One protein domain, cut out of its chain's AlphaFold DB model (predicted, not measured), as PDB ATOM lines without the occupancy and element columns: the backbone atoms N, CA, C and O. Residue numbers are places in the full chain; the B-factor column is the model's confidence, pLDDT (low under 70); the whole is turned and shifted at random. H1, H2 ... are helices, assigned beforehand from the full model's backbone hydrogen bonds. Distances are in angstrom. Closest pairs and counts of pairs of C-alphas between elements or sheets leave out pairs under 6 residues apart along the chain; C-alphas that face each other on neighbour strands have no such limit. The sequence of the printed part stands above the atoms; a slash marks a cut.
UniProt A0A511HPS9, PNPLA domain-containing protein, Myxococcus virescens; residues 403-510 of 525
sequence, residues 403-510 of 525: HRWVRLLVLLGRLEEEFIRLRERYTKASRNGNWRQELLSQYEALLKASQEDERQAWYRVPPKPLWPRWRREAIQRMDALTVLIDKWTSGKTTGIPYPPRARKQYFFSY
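What this domain is: This is residues 403 to 510 of the 525 residues of the protein "PNPLA domain-containing protein" of Myxococcus virescens (UniProt A0A511HPS9). A helical hairpin of H2 and H3 is crossed at its open end by the longest helix, H1, whose first half reaches out past the hairpin. The loop of residues 453 to 466 closes the far end of the hairpin, and the tail of residues 490 to 510 loops out beyond H1 and folds back towards it. The printed part has 108 residues with three named helices in the order H1, H2, H3 and no named strand; its class is all helix. It is loose, with a radius of gyration of the C-alphas of 18.1 A, and spans 54 by 40 by 22 A, only just flat.

Where its parts are: Find C-alpha 403 at (194.584, 183.012, 275.657); from there H1 runs through residues 403 to 429, 39.2 A. H2 takes residues 435 to 452, 26.1 A, starting at C-alpha 435 at (204.509, 198.133, 244.544). H3 takes residues 467 to 489, 32.4 A, and ends at C-alpha 489 at (204.328, 187.821, 251.300).

How they stand to each other: Look first at Thr 427 and Trp 435, the closest C-alphas of H1 and H2, 4.4 A apart. H1 touches H2 with residues 423 to 429 alone, about perpendicular at 85 degrees. H1 touches H3 with residues 416 to 423 alone, about perpendicular at 80 degrees; the closest C-alphas, of Phe 419 and Ile 485, are 5.8 A apart. H2 and H3 touch as a hairpin, opposite ways at a shallow tilt of 18 degrees, closest at the C-alphas of Arg 436 and Thr 482, 6.1 A. The helix packing is mostly crossed, but only just, with 1 of 3 pairs at a shallow tilt. In H1 and H3 every O i to N i+4 pair is within hydrogen-bond range; in H2, 13 of 14 are.

The domain as a whole: The C-alphas farthest apart, of Pro 465 and Pro 500, are 56.7 A apart. The printed part has no cut. The link from H1 to H2 is tight and that from H2 to H3 long, with 14 residues. Look for pLDDT under 70 at residues 452 to 458, 460, 491 to 505 and 509 to 510; the mean of the printed part is 79.8.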
ATOM      1  N   HIS A 403     195.162 181.712 275.995       86.50
ATOM      2  CA  HIS A 403     194.584 183.012 275.657       86.50
ATOM      3  C   HIS A 403     195.609 183.952 274.993       86.50
ATOM      4  O   HIS A 403     195.321 184.567 273.963       86.50
ATOM      5  N   ARG A 404     196.834 184.041 275.529       88.50
ATOM      6  CA  ARG A 404     197.916 184.846 274.931       88.50
ATOM      7  C   ARG A 404     198.327 184.323 273.558       88.50
ATOM      8  O   ARG A 404     198.543 185.122 272.647       88.50
ATOM      9  N   TRP A 405     198.417 183.002 273.408       86.62
ATOM     10  CA  TRP A 405     198.710 182.348 272.135       86.62
ATOM     11  C   TRP A 405     197.653 182.670 271.073       86.62
ATOM     12  O   TRP A 405     197.997 183.113 269.978       86.62
ATOM     13  N   VAL A 406     196.368 182.536 271.411       83.12
ATOM     14  CA  VAL A 406     195.263 182.848 270.494       83.12
ATOM     15  C   VAL A 406     195.269 184.331 270.113       83.12
ATOM     16  O   VAL A 406     195.145 184.642 268.930       83.12
ATOM     17  N   ARG A 407     195.502 185.256 271.059       84.00
ATOM     18  CA  ARG A 407     195.620 186.693 270.741       84.00
ATOM     19  C   ARG A 407     196.757 186.999 269.779       84.00
ATOM     20  O   ARG A 407     196.585 187.820 268.879       84.00
ATOM     21  N   LEU A 408     197.900 186.335 269.947       85.69
ATOM     22  CA  LEU A 408     199.021 186.479 269.028       85.69
ATOM     23  C   LEU A 408     198.642 186.009 267.619       85.69
ATOM     24  O   LEU A 408     198.894 186.734 266.663       85.69
ATOM     25  N   LEU A 409     198.013 184.839 267.488       84.62
ATOM     26  CA  LEU A 409     197.579 184.319 266.188       84.62
ATOM     27  C   LEU A 409     196.551 185.230 265.513       84.62
ATOM     28  O   LEU A 409     196.698 185.527 264.332       84.62
ATOM     29  N   VAL A 410     195.571 185.735 266.265       80.75
ATOM     30  CA  VAL A 410     194.579 186.696 265.762       80.75
ATOM     31  C   VAL A 410     195.258 187.981 265.267       80.75
ATOM     32  O   VAL A 410     194.967 188.453 264.169       80.75
ATOM     33  N   LEU A 411     196.212 188.531 266.029       83.88
ATOM     34  CA  LEU A 411     196.978 189.708 265.605       83.88
ATOM     35  C   LEU A 411     197.785 189.432 264.330       83.88
ATOM     36  O   LEU A 411     197.763 190.241 263.403       83.88
ATOM     37  N   LEU A 412     198.508 188.311 264.282       85.69
ATOM     38  CA  LEU A 412     199.354 187.947 263.146       85.69
ATOM     39  C   LEU A 412     198.530 187.674 261.885       85.69
ATOM     40  O   LEU A 412     198.889 188.175 260.823       85.69
ATOM     41  N   GLY A 413     197.410 186.958 262.008       81.88
ATOM     42  CA  GLY A 413     196.465 186.730 260.914       81.88
ATOM     43  C   GLY A 413     195.937 188.042 260.349       81.88
ATOM     44  O   GLY A 413     195.931 188.242 259.132       81.88
ATOM     45  N   ARG A 414     195.597 188.997 261.224       82.75
ATOM     46  CA  ARG A 414     195.107 190.293 260.767       82.75
ATOM     47  C   ARG A 414     196.189 191.173 260.136       82.75
ATOM     48  O   ARG A 414     195.920 191.840 259.139       82.75
ATOM     49  N   LEU A 415     197.405 191.181 260.683       86.31
ATOM     50  CA  LEU A 415     198.542 191.884 260.075       86.31
ATOM     51  C   LEU A 415     198.876 191.312 258.694       86.31
ATOM     52  O   LEU A 415     199.112 192.073 257.760       86.31
ATOM     53  N   GLU A 416     198.856 189.990 258.554       86.12
ATOM     54  CA  GLU A 416     199.101 189.300 257.289       86.12
ATOM     55  C   GLU A 416     198.066 189.673 256.220       86.12
ATOM     56  O   GLU A 416     198.444 190.019 255.096       86.12
ATOM     57  N   GLU A 417     196.779 189.692 256.578       83.00
ATOM     58  CA  GLU A 417     195.711 190.146 255.683       83.00
ATOM     59  C   GLU A 417     195.947 191.591 255.207       83.00
ATOM     60  O   GLU A 417     195.885 191.866 254.005       83.00
ATOM     61  N   GLU A 418     196.266 192.518 256.117       86.38
ATOM     62  CA  GLU A 418     196.525 193.920 255.760       86.38
ATOM     63  C   GLU A 418     197.799 194.098 254.924       86.38
ATOM     64  O   GLU A 418     197.825 194.906 253.993       86.38
ATOM     65  N   PHE A 419     198.853 193.325 255.194       88.88
ATOM     66  CA  PHE A 419     200.081 193.340 254.399       88.88
ATOM     67  C   PHE A 419     199.829 192.898 252.957       88.88
ATOM     68  O   PHE A 419     200.322 193.536 252.021       88.88
ATOM     69  N   ILE A 420     199.024 191.853 252.767       85.38
ATOM     70  CA  ILE A 420     198.648 191.368 251.437       85.38
ATOM     71  C   ILE A 420     197.755 192.391 250.732       85.38
ATOM     72  O   ILE A 420     198.056 192.767 249.599       85.38
ATOM     73  N   ARG A 421     196.727 192.928 251.407       86.00
ATOM     74  CA  ARG A 421     195.851 193.978 250.851       86.00
ATOM     75  C   ARG A 421     196.638 195.217 250.426       86.00
ATOM     76  O   ARG A 421     196.413 195.742 249.332       86.00
ATOM     77  N   LEU A 422     197.579 195.679 251.255       88.12
ATOM     78  CA  LEU A 422     198.440 196.818 250.936       88.12
ATOM     79  C   LEU A 422     199.292 196.527 249.697       88.12
ATOM     80  O   LEU A 422     199.286 197.320 248.753       88.12
ATOM     81  N   ARG A 423     199.988 195.382 249.672       88.81
ATOM     82  CA  ARG A 423     200.814 194.972 248.532       88.81
ATOM     83  C   ARG A 423     199.990 194.911 247.249       88.81
ATOM     84  O   ARG A 423     200.365 195.544 246.268       88.81
ATOM     85  N   GLU A 424     198.851 194.224 247.260       87.00
ATOM     86  CA  GLU A 424     197.972 194.098 246.093       87.00
ATOM     87  C   GLU A 424     197.474 195.450 245.580       87.00
ATOM     88  O   GLU A 424     197.483 195.692 244.368       87.00
ATOM     89  N   ARG A 425     197.060 196.348 246.483       89.00
ATOM     90  CA  ARG A 425     196.593 197.693 246.127       89.00
ATOM     91  C   ARG A 425     197.667 198.463 245.362       89.00
ATOM     92  O   ARG A 425     197.377 199.038 244.314       89.00
ATOM     93  N   TYR A 426     198.901 198.447 245.861       90.56
ATOM     94  CA  TYR A 426     200.013 199.173 245.251       90.56
ATOM     95  C   TYR A 426     200.616 198.456 244.038       90.56
ATOM     96  O   TYR A 426     201.082 199.122 243.119       90.56
ATOM     97  N   THR A 427     200.547 197.123 243.958       88.19
ATOM     98  CA  THR A 427     200.879 196.384 242.731       88.19
ATOM     99  C   THR A 427     199.930 196.772 241.599       88.19
ATOM    100  O   THR A 427     200.397 197.031 240.497       88.19
ATOM    101  N   LYS A 428     198.618 196.859 241.867       88.19
ATOM    102  CA  LYS A 428     197.609 197.271 240.873       88.19
ATOM    103  C   LYS A 428     197.766 198.732 240.440       88.19
ATOM    104  O   LYS A 428     197.494 199.049 239.289       88.19
ATOM    105  N   ALA A 429     198.181 199.612 241.353       86.25
ATOM    106  CA  ALA A 429     198.428 201.024 241.051       86.25
ATOM    107  C   ALA A 429     199.740 201.255 240.276       86.25
ATOM    108  O   ALA A 429     199.843 202.197 239.490       86.25
ATOM    109  N   SER A 430     200.739 200.394 240.484       87.69
ATOM    110  CA  SER A 430     202.070 200.527 239.898       87.69
ATOM    111  C   SER A 430     202.095 200.178 238.407       87.69
ATOM    112  O   SER A 430     201.693 199.092 237.992       87.69
ATOM    113  N   ARG A 431     202.671 201.064 237.583       83.38
ATOM    114  CA  ARG A 431     202.812 200.849 236.127       83.38
ATOM    115  C   ARG A 431     203.774 199.716 235.754       83.38
ATOM    116  O   ARG A 431     203.629 199.131 234.687       83.38
ATOM    117  N   ASN A 432     204.770 199.436 236.594       84.69
ATOM    118  CA  ASN A 432     205.791 198.405 236.369       84.69
ATOM    119  C   ASN A 432     205.633 197.200 237.318       84.69
ATOM    120  O   ASN A 432     206.516 196.347 237.371       84.69
ATOM    121  N   GLY A 433     204.545 197.150 238.097       81.56
ATOM    122  CA  GLY A 433     204.299 196.127 239.116       81.56
ATOM    123  C   GLY A 433     205.168 196.250 240.377       81.56
ATOM    124  O   GLY A 433     205.003 195.456 241.307       81.56
ATOM    125  N   ASN A 434     206.067 197.240 240.456       89.62
ATOM    126  CA  ASN A 434     206.900 197.490 241.629       89.62
ATOM    127  C   ASN A 434     206.123 198.291 242.683       89.62
ATOM    128  O   ASN A 434     206.214 199.518 242.778       89.62
ATOM    129  N   TRP A 435     205.353 197.568 243.492       92.06
ATOM    130  CA  TRP A 435     204.509 198.133 244.544       92.06
ATOM    131  C   TRP A 435     205.298 198.914 245.609       92.06
ATOM    132  O   TRP A 435     204.812 199.930 246.101       92.06
ATOM    133  N   ARG A 436     206.524 198.475 245.945       93.00
ATOM    134  CA  ARG A 436     207.376 199.131 246.956       93.00
ATOM    135  C   ARG A 436     207.770 200.528 246.505       93.00
ATOM    136  O   ARG A 436     207.640 201.484 247.262       93.00
ATOM    137  N   GLN A 437     208.230 200.634 245.259       91.69
ATOM    138  CA  GLN A 437     208.617 201.908 244.662       91.69
ATOM    139  C   GLN A 437     207.417 202.856 244.547       91.69
ATOM    140  O   GLN A 437     207.548 204.039 244.860       91.69
ATOM    141  N   GLU A 438     206.247 202.341 244.159       93.19
ATOM    142  CA  GLU A 438     205.017 203.135 244.074       93.19
ATOM    143  C   GLU A 438     204.626 203.701 245.450       93.19
ATOM    144  O   GLU A 438     204.484 204.913 245.600       93.19
ATOM    145  N   LEU A 439     204.560 202.853 246.484       92.50
ATOM    146  CA  LEU A 439     204.216 203.267 247.848       92.50
ATOM    147  C   LEU A 439     205.209 204.294 248.413       92.50
ATOM    148  O   LEU A 439     204.791 205.321 248.950       92.50
ATOM    149  N   LEU A 440     206.516 204.041 248.287       92.50
ATOM    150  CA  LEU A 440     207.548 204.943 248.809       92.50
ATOM    151  C   LEU A 440     207.548 206.293 248.088       92.50
ATOM    152  O   LEU A 440     207.663 207.326 248.748       92.50
ATOM    153  N   SER A 441     207.368 206.303 246.764       91.31
ATOM    154  CA  SER A 441     207.321 207.555 246.002       91.31
ATOM    155  C   SER A 441     206.082 208.389 246.343       91.31
ATOM    156  O   SER A 441     206.200 209.598 246.559       91.31
ATOM    157  N   GLN A 442     204.912 207.754 246.496       90.56
ATOM    158  CA  GLN A 442     203.698 208.432 246.946       90.56
ATOM    159  C   GLN A 442     203.852 208.982 248.373       90.56
ATOM    160  O   GLN A 442     203.488 210.130 248.631       90.56
ATOM    161  N   TYR A 443     204.412 208.196 249.297       90.31
ATOM    162  CA  TYR A 443     204.623 208.626 250.681       90.31
ATOM    163  C   TYR A 443     205.593 209.812 250.775       90.31
ATOM    164  O   TYR A 443     205.324 210.781 251.488       90.31
ATOM    165  N   GLU A 444     206.692 209.791 250.017       88.94
ATOM    166  CA  GLU A 444     207.637 210.906 249.977       88.94
ATOM    167  C   GLU A 444     207.007 212.187 249.405       88.94
ATOM    168  O   GLU A 444     207.225 213.273 249.950       88.94
ATOM    169  N   ALA A 445     206.180 212.068 248.360       87.88
ATOM    170  CA  ALA A 445     205.442 213.200 247.805       87.88
ATOM    171  C   ALA A 445     204.477 213.822 248.833       87.88
ATOM    172  O   ALA A 445     204.444 215.046 248.977       87.88
ATOM    173  N   LEU A 446     203.749 212.996 249.597       87.44
ATOM    174  CA  LEU A 446     202.855 213.455 250.669       87.44
ATOM    175  C   LEU A 446     203.621 214.158 251.799       87.44
ATOM    176  O   LEU A 446     203.201 215.219 252.263       87.44
ATOM    177  N   LEU A 447     204.768 213.611 252.213       84.31
ATOM    178  CA  LEU A 447     205.621 214.248 253.217       84.31
ATOM    179  C   LEU A 447     206.132 215.609 252.738       84.31
ATOM    180  O   LEU A 447     206.106 216.570 253.504       84.31
ATOM    181  N   LYS A 448     206.559 215.714 251.476       80.38
ATOM    182  CA  LYS A 448     206.998 216.987 250.892       80.38
ATOM    183  C   LYS A 448     205.864 218.022 250.889       80.38
ATOM    184  O   LYS A 448     206.055 219.124 251.400       80.38
ATOM    185  N   ALA A 449     204.676 217.637 250.420       80.12
ATOM    186  CA  ALA A 449     203.501 218.510 250.389       80.12
ATOM    187  C   ALA A 449     203.094 219.008 251.788       80.12
ATOM    188  O   ALA A 449     202.757 220.177 251.947       80.12
ATOM    189  N   SER A 450     203.202 218.160 252.820       76.12
ATOM    190  CA  SER A 450     202.831 218.518 254.200       76.12
ATOM    191  C   SER A 450     203.672 219.636 254.836       76.12
ATOM    192  O   SER A 450     203.260 220.211 255.840       76.12
ATOM    193  N   GLN A 451     204.850 219.936 254.275       70.00
ATOM    194  CA  GLN A 451     205.725 221.015 254.741       70.00
ATOM    195  C   GLN A 451     205.618 222.275 253.866       70.00
ATOM    196  O   GLN A 451     205.811 223.380 254.370       70.00
ATOM    197  N   GLU A 452     205.372 222.106 252.564       66.56
ATOM    198  CA  GLU A 452     205.286 223.210 251.598       66.56
ATOM    199  C   GLU A 452     203.960 223.971 251.707       66.56
ATOM    200  O   GLU A 452     203.928 225.183 251.494       66.56
ATOM    201  N   ASP A 453     202.882 223.285 252.093       59.41
ATOM    202  CA  ASP A 453     201.569 223.893 252.264       59.41
ATOM    203  C   ASP A 453     201.392 224.391 253.713       59.41
ATOM    204  O   ASP A 453     200.871 223.700 254.586       59.41
ATOM    205  N   GLU A 454     201.832 225.626 253.998       54.06
ATOM    206  CA  GLU A 454     201.525 226.321 255.267       54.06
ATOM    207  C   GLU A 454     200.015 226.641 255.415       54.06
ATOM    208  O   GLU A 454     199.580 227.188 256.433       54.06
ATOM    209  N   ARG A 455     199.174 226.273 254.434       52.59
ATOM    210  CA  ARG A 455     197.715 226.337 254.556       52.59
ATOM    211  C   ARG A 455     197.228 225.259 255.508       52.59
ATOM    212  O   ARG A 455     197.030 224.129 255.090       52.59
ATOM    213  N   GLN A 456     196.996 225.634 256.767       55.59
ATOM    214  CA  GLN A 456     196.110 224.948 257.724       55.59
ATOM    215  C   GLN A 456     196.030 223.415 257.552       55.59
ATOM    216  O   GLN A 456     194.937 222.845 257.518       55.59
ATOM    217  N   ALA A 457     197.174 222.736 257.419       63.41
ATOM    218  CA  ALA A 457     197.177 221.290 257.294       63.41
ATOM    219  C   ALA A 457     196.556 220.723 258.575       63.41
ATOM    220  O   ALA A 457     196.979 221.057 259.687       63.41
ATOM    221  N   TRP A 458     195.517 219.902 258.423       66.44
ATOM    222  CA  TRP A 458     194.797 219.343 259.569       66.44
ATOM    223  C   TRP A 458     195.711 218.449 260.427       66.44
ATOM    224  O   TRP A 458     195.551 218.385 261.645       66.44
ATOM    225  N   TYR A 459     196.714 217.815 259.808       70.00
ATOM    226  CA  TYR A 459     197.756 217.049 260.486       70.00
ATOM    227  C   TYR A 459     198.971 217.924 260.820       70.00
ATOM    228  O   TYR A 459     199.548 218.574 259.948       70.00
ATOM    229  N   ARG A 460     199.402 217.909 262.088       69.75
ATOM    230  CA  ARG A 460     200.552 218.697 262.557       69.75
ATOM    231  C   ARG A 460     201.841 217.890 262.470       69.75
ATOM    232  O   ARG A 460     202.076 216.988 263.271       69.75
ATOM    233  N   VAL A 461     202.706 218.271 261.539       74.94
ATOM    234  CA  VAL A 461     204.079 217.767 261.479       74.94
ATOM    235  C   VAL A 461     204.945 218.341 262.616       74.94
ATOM    236  O   VAL A 461     204.641 219.421 263.135       74.94
ATOM    237  N   PRO A 462     206.027 217.649 263.031       79.75
ATOM    238  CA  PRO A 462     206.998 218.198 263.974       79.75
ATOM    239  C   PRO A 462     207.508 219.589 263.555       79.75
ATOM    240  O   PRO A 462     207.623 219.864 262.359       79.75
ATOM    241  N   PRO A 463     207.859 220.469 264.512       78.25
ATOM    242  CA  PRO A 463     208.326 221.819 264.198       78.25
ATOM    243  C   PRO A 463     209.581 221.796 263.308       78.25
ATOM    244  O   PRO A 463     210.393 220.870 263.399       78.25
ATOM    245  N   LYS A 464     209.767 222.846 262.487       78.81
ATOM    246  CA  LYS A 464     210.835 222.968 261.463       78.81
ATOM    247  C   LYS A 464     212.230 222.476 261.919       78.81
ATOM    248  O   LYS A 464     212.868 221.790 261.125       78.81
ATOM    249  N   PRO A 465     212.705 222.724 263.160       83.81
ATOM    250  CA  PRO A 465     214.009 222.222 263.615       83.81
ATOM    251  C   PRO A 465     214.116 220.691 263.718       83.81
ATOM    252  O   PRO A 465     215.183 220.130 263.494       83.81
ATOM    253  N   LEU A 466     213.021 220.001 264.055       85.19
ATOM    254  CA  LEU A 466     212.982 218.541 264.217       85.19
ATOM    255  C   LEU A 466     212.584 217.817 262.925       85.19
ATOM    256  O   LEU A 466     212.868 216.628 262.763       85.19
ATOM    257  N   TRP A 467     211.945 218.534 261.999       83.88
ATOM    258  CA  TRP A 467     211.365 217.971 260.787       83.88
ATOM    259  C   TRP A 467     212.355 217.202 259.893       83.88
ATOM    260  O   TRP A 467     212.040 216.064 259.547       83.88
ATOM    261  N   PRO A 468     213.563 217.706 259.554       87.19
ATOM    262  CA  PRO A 468     214.481 216.970 258.678       87.19
ATOM    263  C   PRO A 468     214.898 215.606 259.242       87.19
ATOM    264  O   PRO A 468     215.005 214.632 258.496       87.19
ATOM    265  N   ARG A 469     215.114 215.528 260.563       89.19
ATOM    266  CA  ARG A 469     215.458 214.279 261.253       89.19
ATOM    267  C   ARG A 469     214.267 213.326 261.264       89.19
ATOM    268  O   ARG A 469     214.422 212.174 260.873       89.19
ATOM    269  N   TRP A 470     213.095 213.821 261.656       89.69
ATOM    270  CA  TRP A 470     211.874 213.020 261.707       89.69
ATOM    271  C   TRP A 470     211.489 212.473 260.328       89.69
ATOM    272  O   TRP A 470     211.237 211.282 260.196       89.69
ATOM    273  N   ARG A 471     211.531 213.306 259.276       87.62
ATOM    274  CA  ARG A 471     211.246 212.899 257.889       87.62
ATOM    275  C   ARG A 471     212.165 211.764 257.444       87.62
ATOM    276  O   ARG A 471     211.691 210.785 256.874       87.62
ATOM    277  N   ARG A 472     213.473 211.891 257.693       89.44
ATOM    278  CA  ARG A 472     214.455 210.855 257.337       89.44
ATOM    279  C   ARG A 472     214.125 209.530 258.022       89.44
ATOM    280  O   ARG A 472     214.132 208.492 257.370       89.44
ATOM    281  N   GLU A 473     213.815 209.580 259.311       92.88
ATOM    282  CA  GLU A 473     213.465 208.397 260.095       92.88
ATOM    283  C   GLU A 473     212.134 207.773 259.643       92.88
ATOM    284  O   GLU A 473     212.040 206.555 259.523       92.88
ATOM    285  N   ALA A 474     211.131 208.589 259.312       90.50
ATOM    286  CA  ALA A 474     209.849 208.124 258.785       90.50
ATOM    287  C   ALA A 474     210.013 207.369 257.454       90.50
ATOM    288  O   ALA A 474     209.471 206.277 257.300       90.50
ATOM    289  N   ILE A 475     210.817 207.900 256.524       90.31
ATOM    290  CA  ILE A 475     211.117 207.235 255.245       90.31
ATOM    291  C   ILE A 475     211.867 205.914 255.477       90.31
ATOM    292  O   ILE A 475     211.507 204.901 254.882       90.31
ATOM    293  N   GLN A 476     212.863 205.891 256.371       93.38
ATOM    294  CA  GLN A 476     213.606 204.666 256.708       93.38
ATOM    295  C   GLN A 476     212.702 203.582 257.306       93.38
ATOM    296  O   GLN A 476     212.790 202.417 256.922       93.38
ATOM    297  N   ARG A 477     211.807 203.957 258.227       94.44
ATOM    298  CA  ARG A 477     210.832 203.033 258.822       94.44
ATOM    299  C   ARG A 477     209.836 202.520 257.781       94.44
ATOM    300  O   ARG A 477     209.496 201.339 257.810       94.44
ATOM    301  N   MET A 478     209.410 203.372 256.847       93.81
ATOM    302  CA  MET A 478     208.534 202.967 255.750       93.81
ATOM    303  C   MET A 478     209.232 201.976 254.812       93.81
ATOM    304  O   MET A 478     208.668 200.926 254.515       93.81
ATOM    305  N   ASP A 479     210.479 202.226 254.399       93.50
ATOM    306  CA  ASP A 479     211.225 201.259 253.580       93.50
ATOM    307  C   ASP A 479     211.406 199.919 254.309       93.50
ATOM    308  O   ASP A 479     211.096 198.871 253.739       93.50
ATOM    309  N   ALA A 480     211.779 199.940 255.595       95.44
ATOM    310  CA  ALA A 480     211.900 198.731 256.411       95.44
ATOM    311  C   ALA A 480     210.584 197.935 256.483       95.44
ATOM    312  O   ALA A 480     210.595 196.710 256.344       95.44
ATOM    313  N   LEU A 481     209.446 198.621 256.633       94.69
ATOM    314  CA  LEU A 481     208.124 198.000 256.577       94.69
ATOM    315  C   LEU A 481     207.841 197.403 255.190       94.69
ATOM    316  O   LEU A 481     207.317 196.296 255.109       94.69
ATOM    317  N   THR A 482     208.241 198.058 254.092       94.00
ATOM    318  CA  THR A 482     208.083 197.452 252.759       94.00
ATOM    319  C   THR A 482     208.922 196.189 252.580       94.00
ATOM    320  O   THR A 482     208.438 195.225 251.995       94.00
ATOM    321  N   VAL A 483     210.148 196.157 253.116       93.12
ATOM    322  CA  VAL A 483     211.012 194.964 253.110       93.12
ATOM    323  C   VAL A 483     210.388 193.840 253.931       93.12
ATOM    324  O   VAL A 483     210.417 192.688 253.501       93.12
ATOM    325  N   LEU A 484     209.822 194.162 255.099       93.19
ATOM    326  CA  LEU A 484     209.104 193.199 255.930       93.19
ATOM    327  C   LEU A 484     207.941 192.582 255.155       93.19
ATOM    328  O   LEU A 484     207.888 191.364 255.035       93.19
ATOM    329  N   ILE A 485     207.053 193.408 254.598       91.19
ATOM    330  CA  ILE A 485     205.881 192.955 253.837       91.19
ATOM    331  C   ILE A 485     206.308 192.118 252.634       91.19
ATOM    332  O   ILE A 485     205.722 191.068 252.379       91.19
ATOM    333  N   ASP A 486     207.343 192.541 251.908       87.81
ATOM    334  CA  ASP A 486     207.854 191.800 250.758       87.81
ATOM    335  C   ASP A 486     208.350 190.413 251.176       87.81
ATOM    336  O   ASP A 486     207.917 189.415 250.611       87.81
ATOM    337  N   LYS A 487     209.172 190.313 252.229       87.56
ATOM    338  CA  LYS A 487     209.637 189.024 252.767       87.56
ATOM    339  C   LYS A 487     208.492 188.164 253.301       87.56
ATOM    340  O   LYS A 487     208.487 186.962 253.066       87.56
ATOM    341  N   TRP A 488     207.526 188.781 253.976       86.94
ATOM    342  CA  TRP A 488     206.362 188.105 254.545       86.94
ATOM    343  C   TRP A 488     205.481 187.479 253.461       86.94
ATOM    344  O   TRP A 488     205.012 186.359 253.601       86.94
ATOM    345  N   THR A 489     205.289 188.192 252.350       82.50
ATOM    346  CA  THR A 489     204.328 187.821 251.300       82.50
ATOM    347  C   THR A 489     204.972 187.191 250.056       82.50
ATOM    348  O   THR A 489     204.266 186.781 249.139       82.50
ATOM    349  N   SER A 490     206.305 187.144 249.950       71.94
ATOM    350  CA  SER A 490     207.034 186.557 248.804       71.94
ATOM    351  C   SER A 490     207.301 185.055 248.935       71.94
ATOM    352  O   SER A 490     207.701 184.418 247.958       71.94
ATOM    353  N   GLY A 491     207.069 184.469 250.111       61.94
ATOM    354  CA  GLY A 491     207.249 183.039 250.340       61.94
ATOM    355  C   GLY A 491     206.213 182.184 249.604       61.94
ATOM    356  O   GLY A 491     205.012 182.420 249.699       61.94
ATOM    357  N   LYS A 492     206.664 181.107 248.942       53.66
ATOM    358  CA  LYS A 492     205.833 179.915 248.675       53.66
ATOM    359  C   LYS A 492     205.646 179.142 249.984       53.66
ATOM    360  O   LYS A 492     206.140 178.032 250.146       53.66
ATOM    361  N   THR A 493     205.010 179.765 250.956       52.16
ATOM    362  CA  THR A 493     204.659 179.156 252.235       52.16
ATOM    363  C   THR A 493     203.160 178.913 252.150       52.16
ATOM    364  O   THR A 493     202.354 179.798 252.387       52.16
ATOM    365  N   THR A 494     202.717 177.732 251.736       54.25
ATOM    366  CA  THR A 494     202.740 176.585 252.643       54.25
ATOM    367  C   THR A 494     202.355 175.298 251.907       54.25
ATOM    368  O   THR A 494     201.450 175.291 251.082       54.25
ATOM    369  N   GLY A 495     202.982 174.173 252.262       52.91
ATOM    370  CA  GLY A 495     202.460 172.826 251.983       52.91
ATOM    371  C   GLY A 495     201.279 172.449 252.891       52.91
ATOM    372  O   GLY A 495     201.121 171.280 253.230       52.91
ATOM    373  N   ILE A 496     200.502 173.439 253.344       57.41
ATOM    374  CA  ILE A 496     199.345 173.260 254.219       57.41
ATOM    375  C   ILE A 496     198.108 173.127 253.321       57.41
ATOM    376  O   ILE A 496     197.863 174.005 252.489       57.41
ATOM    377  N   PRO A 497     197.330 172.039 253.437       55.97
ATOM    378  CA  PRO A 497     196.138 171.854 252.628       55.97
ATOM    379  C   PRO A 497     195.029 172.796 253.111       55.97
ATOM    380  O   PRO A 497     194.383 172.542 254.124       55.97
ATOM    381  N   TYR A 498     194.772 173.877 252.374       56.97
ATOM    382  CA  TYR A 498     193.531 174.631 252.550       56.97
ATOM    383  C   TYR A 498     192.358 173.826 251.971       56.97
ATOM    384  O   TYR A 498     192.492 173.237 250.892       56.97
ATOM    385  N   PRO A 499     191.184 173.813 252.625       57.50
ATOM    386  CA  PRO A 499     189.977 173.257 252.032       57.50
ATOM    387  C   PRO A 499     189.702 173.908 250.661       57.50
ATOM    388  O   PRO A 499     189.853 175.126 250.542       57.50
ATOM    389  N   PRO A 500     189.205 173.169 249.647       49.47
ATOM    390  CA  PRO A 500     188.966 173.689 248.289       49.47
ATOM    391  C   PRO A 500     188.022 174.905 248.183       49.47
ATOM    392  O   PRO A 500     187.843 175.453 247.100       49.47
ATOM    393  N   ARG A 501     187.376 175.306 249.286       51.44
ATOM    394  CA  ARG A 501     186.424 176.423 249.386       51.44
ATOM    395  C   ARG A 501     186.862 177.526 250.364       51.44
ATOM    396  O   ARG A 501     186.057 178.404 250.664       51.44
ATOM    397  N   ALA A 502     188.089 177.486 250.886       56.28
ATOM    398  CA  ALA A 502     188.581 178.522 251.793       56.28
ATOM    399  C   ALA A 502     188.695 179.869 251.054       56.28
ATOM    400  O   ALA A 502     189.388 179.977 250.045       56.28
ATOM    401  N   ARG A 503     187.992 180.896 251.552       52.72
ATOM    402  CA  ARG A 503     187.978 182.255 250.970       52.72
ATOM    403  C   ARG A 503     189.313 182.997 251.116       52.72
ATOM    404  O   ARG A 503     189.557 183.926 250.355       52.72
ATOM    405  N   LYS A 504     190.148 182.603 252.081       57.22
ATOM    406  CA  LYS A 504     191.414 183.249 252.445       57.22
ATOM    407  C   LYS A 504     192.509 182.181 252.562       57.22
ATOM    408  O   LYS A 504     192.292 181.154 253.198       57.22
ATOM    409  N   GLN A 505     193.655 182.405 251.918       63.47
ATOM    410  CA  GLN A 505     194.838 181.529 251.963       63.47
ATOM    411  C   GLN A 505     195.961 182.212 252.764       63.47
ATOM    412  O   GLN A 505     197.062 182.401 252.249       63.47
ATOM    413  N   TYR A 506     195.667 182.666 253.986       73.38
ATOM    414  CA  TYR A 506     196.661 183.296 254.862       73.38
ATOM    415  C   TYR A 506     197.194 182.267 255.868       73.38
ATOM    416  O   TYR A 506     196.423 181.492 256.435       73.38
ATOM    417  N   PHE A 507     198.513 182.237 256.072       76.88
ATOM    418  CA  PHE A 507     199.200 181.248 256.903       76.88
ATOM    419  C   PHE A 507     198.735 181.286 258.361       76.88
ATOM    420  O   PHE A 507     198.433 180.240 258.933       76.88
ATOM    421  N   PHE A 508     198.643 182.480 258.952       77.94
ATOM    422  CA  PHE A 508     198.227 182.644 260.348       77.94
ATOM    423  C   PHE A 508     196.708 182.592 260.538       77.94
ATOM    424  O   PHE A 508     196.250 182.457 261.670       77.94
ATOM    425  N   SER A 509     195.926 182.644 259.452       67.81
ATOM    426  CA  SER A 509     194.471 182.442 259.493       67.81
ATOM    427  C   SER A 509     194.065 180.975 259.278       67.81
ATOM    428  O   SER A 509     192.896 180.688 259.002       67.81
ATOM    429  N   TYR A 510     195.017 180.036 259.330       67.25
ATOM    430  CA  TYR A 510     194.720 178.610 259.262       67.25
ATOM    431  C   TYR A 510     193.939 178.188 260.513       67.25
ATOM    432  O   TYR A 510     194.482 178.213 261.614       67.25
TER     433      TYR A 510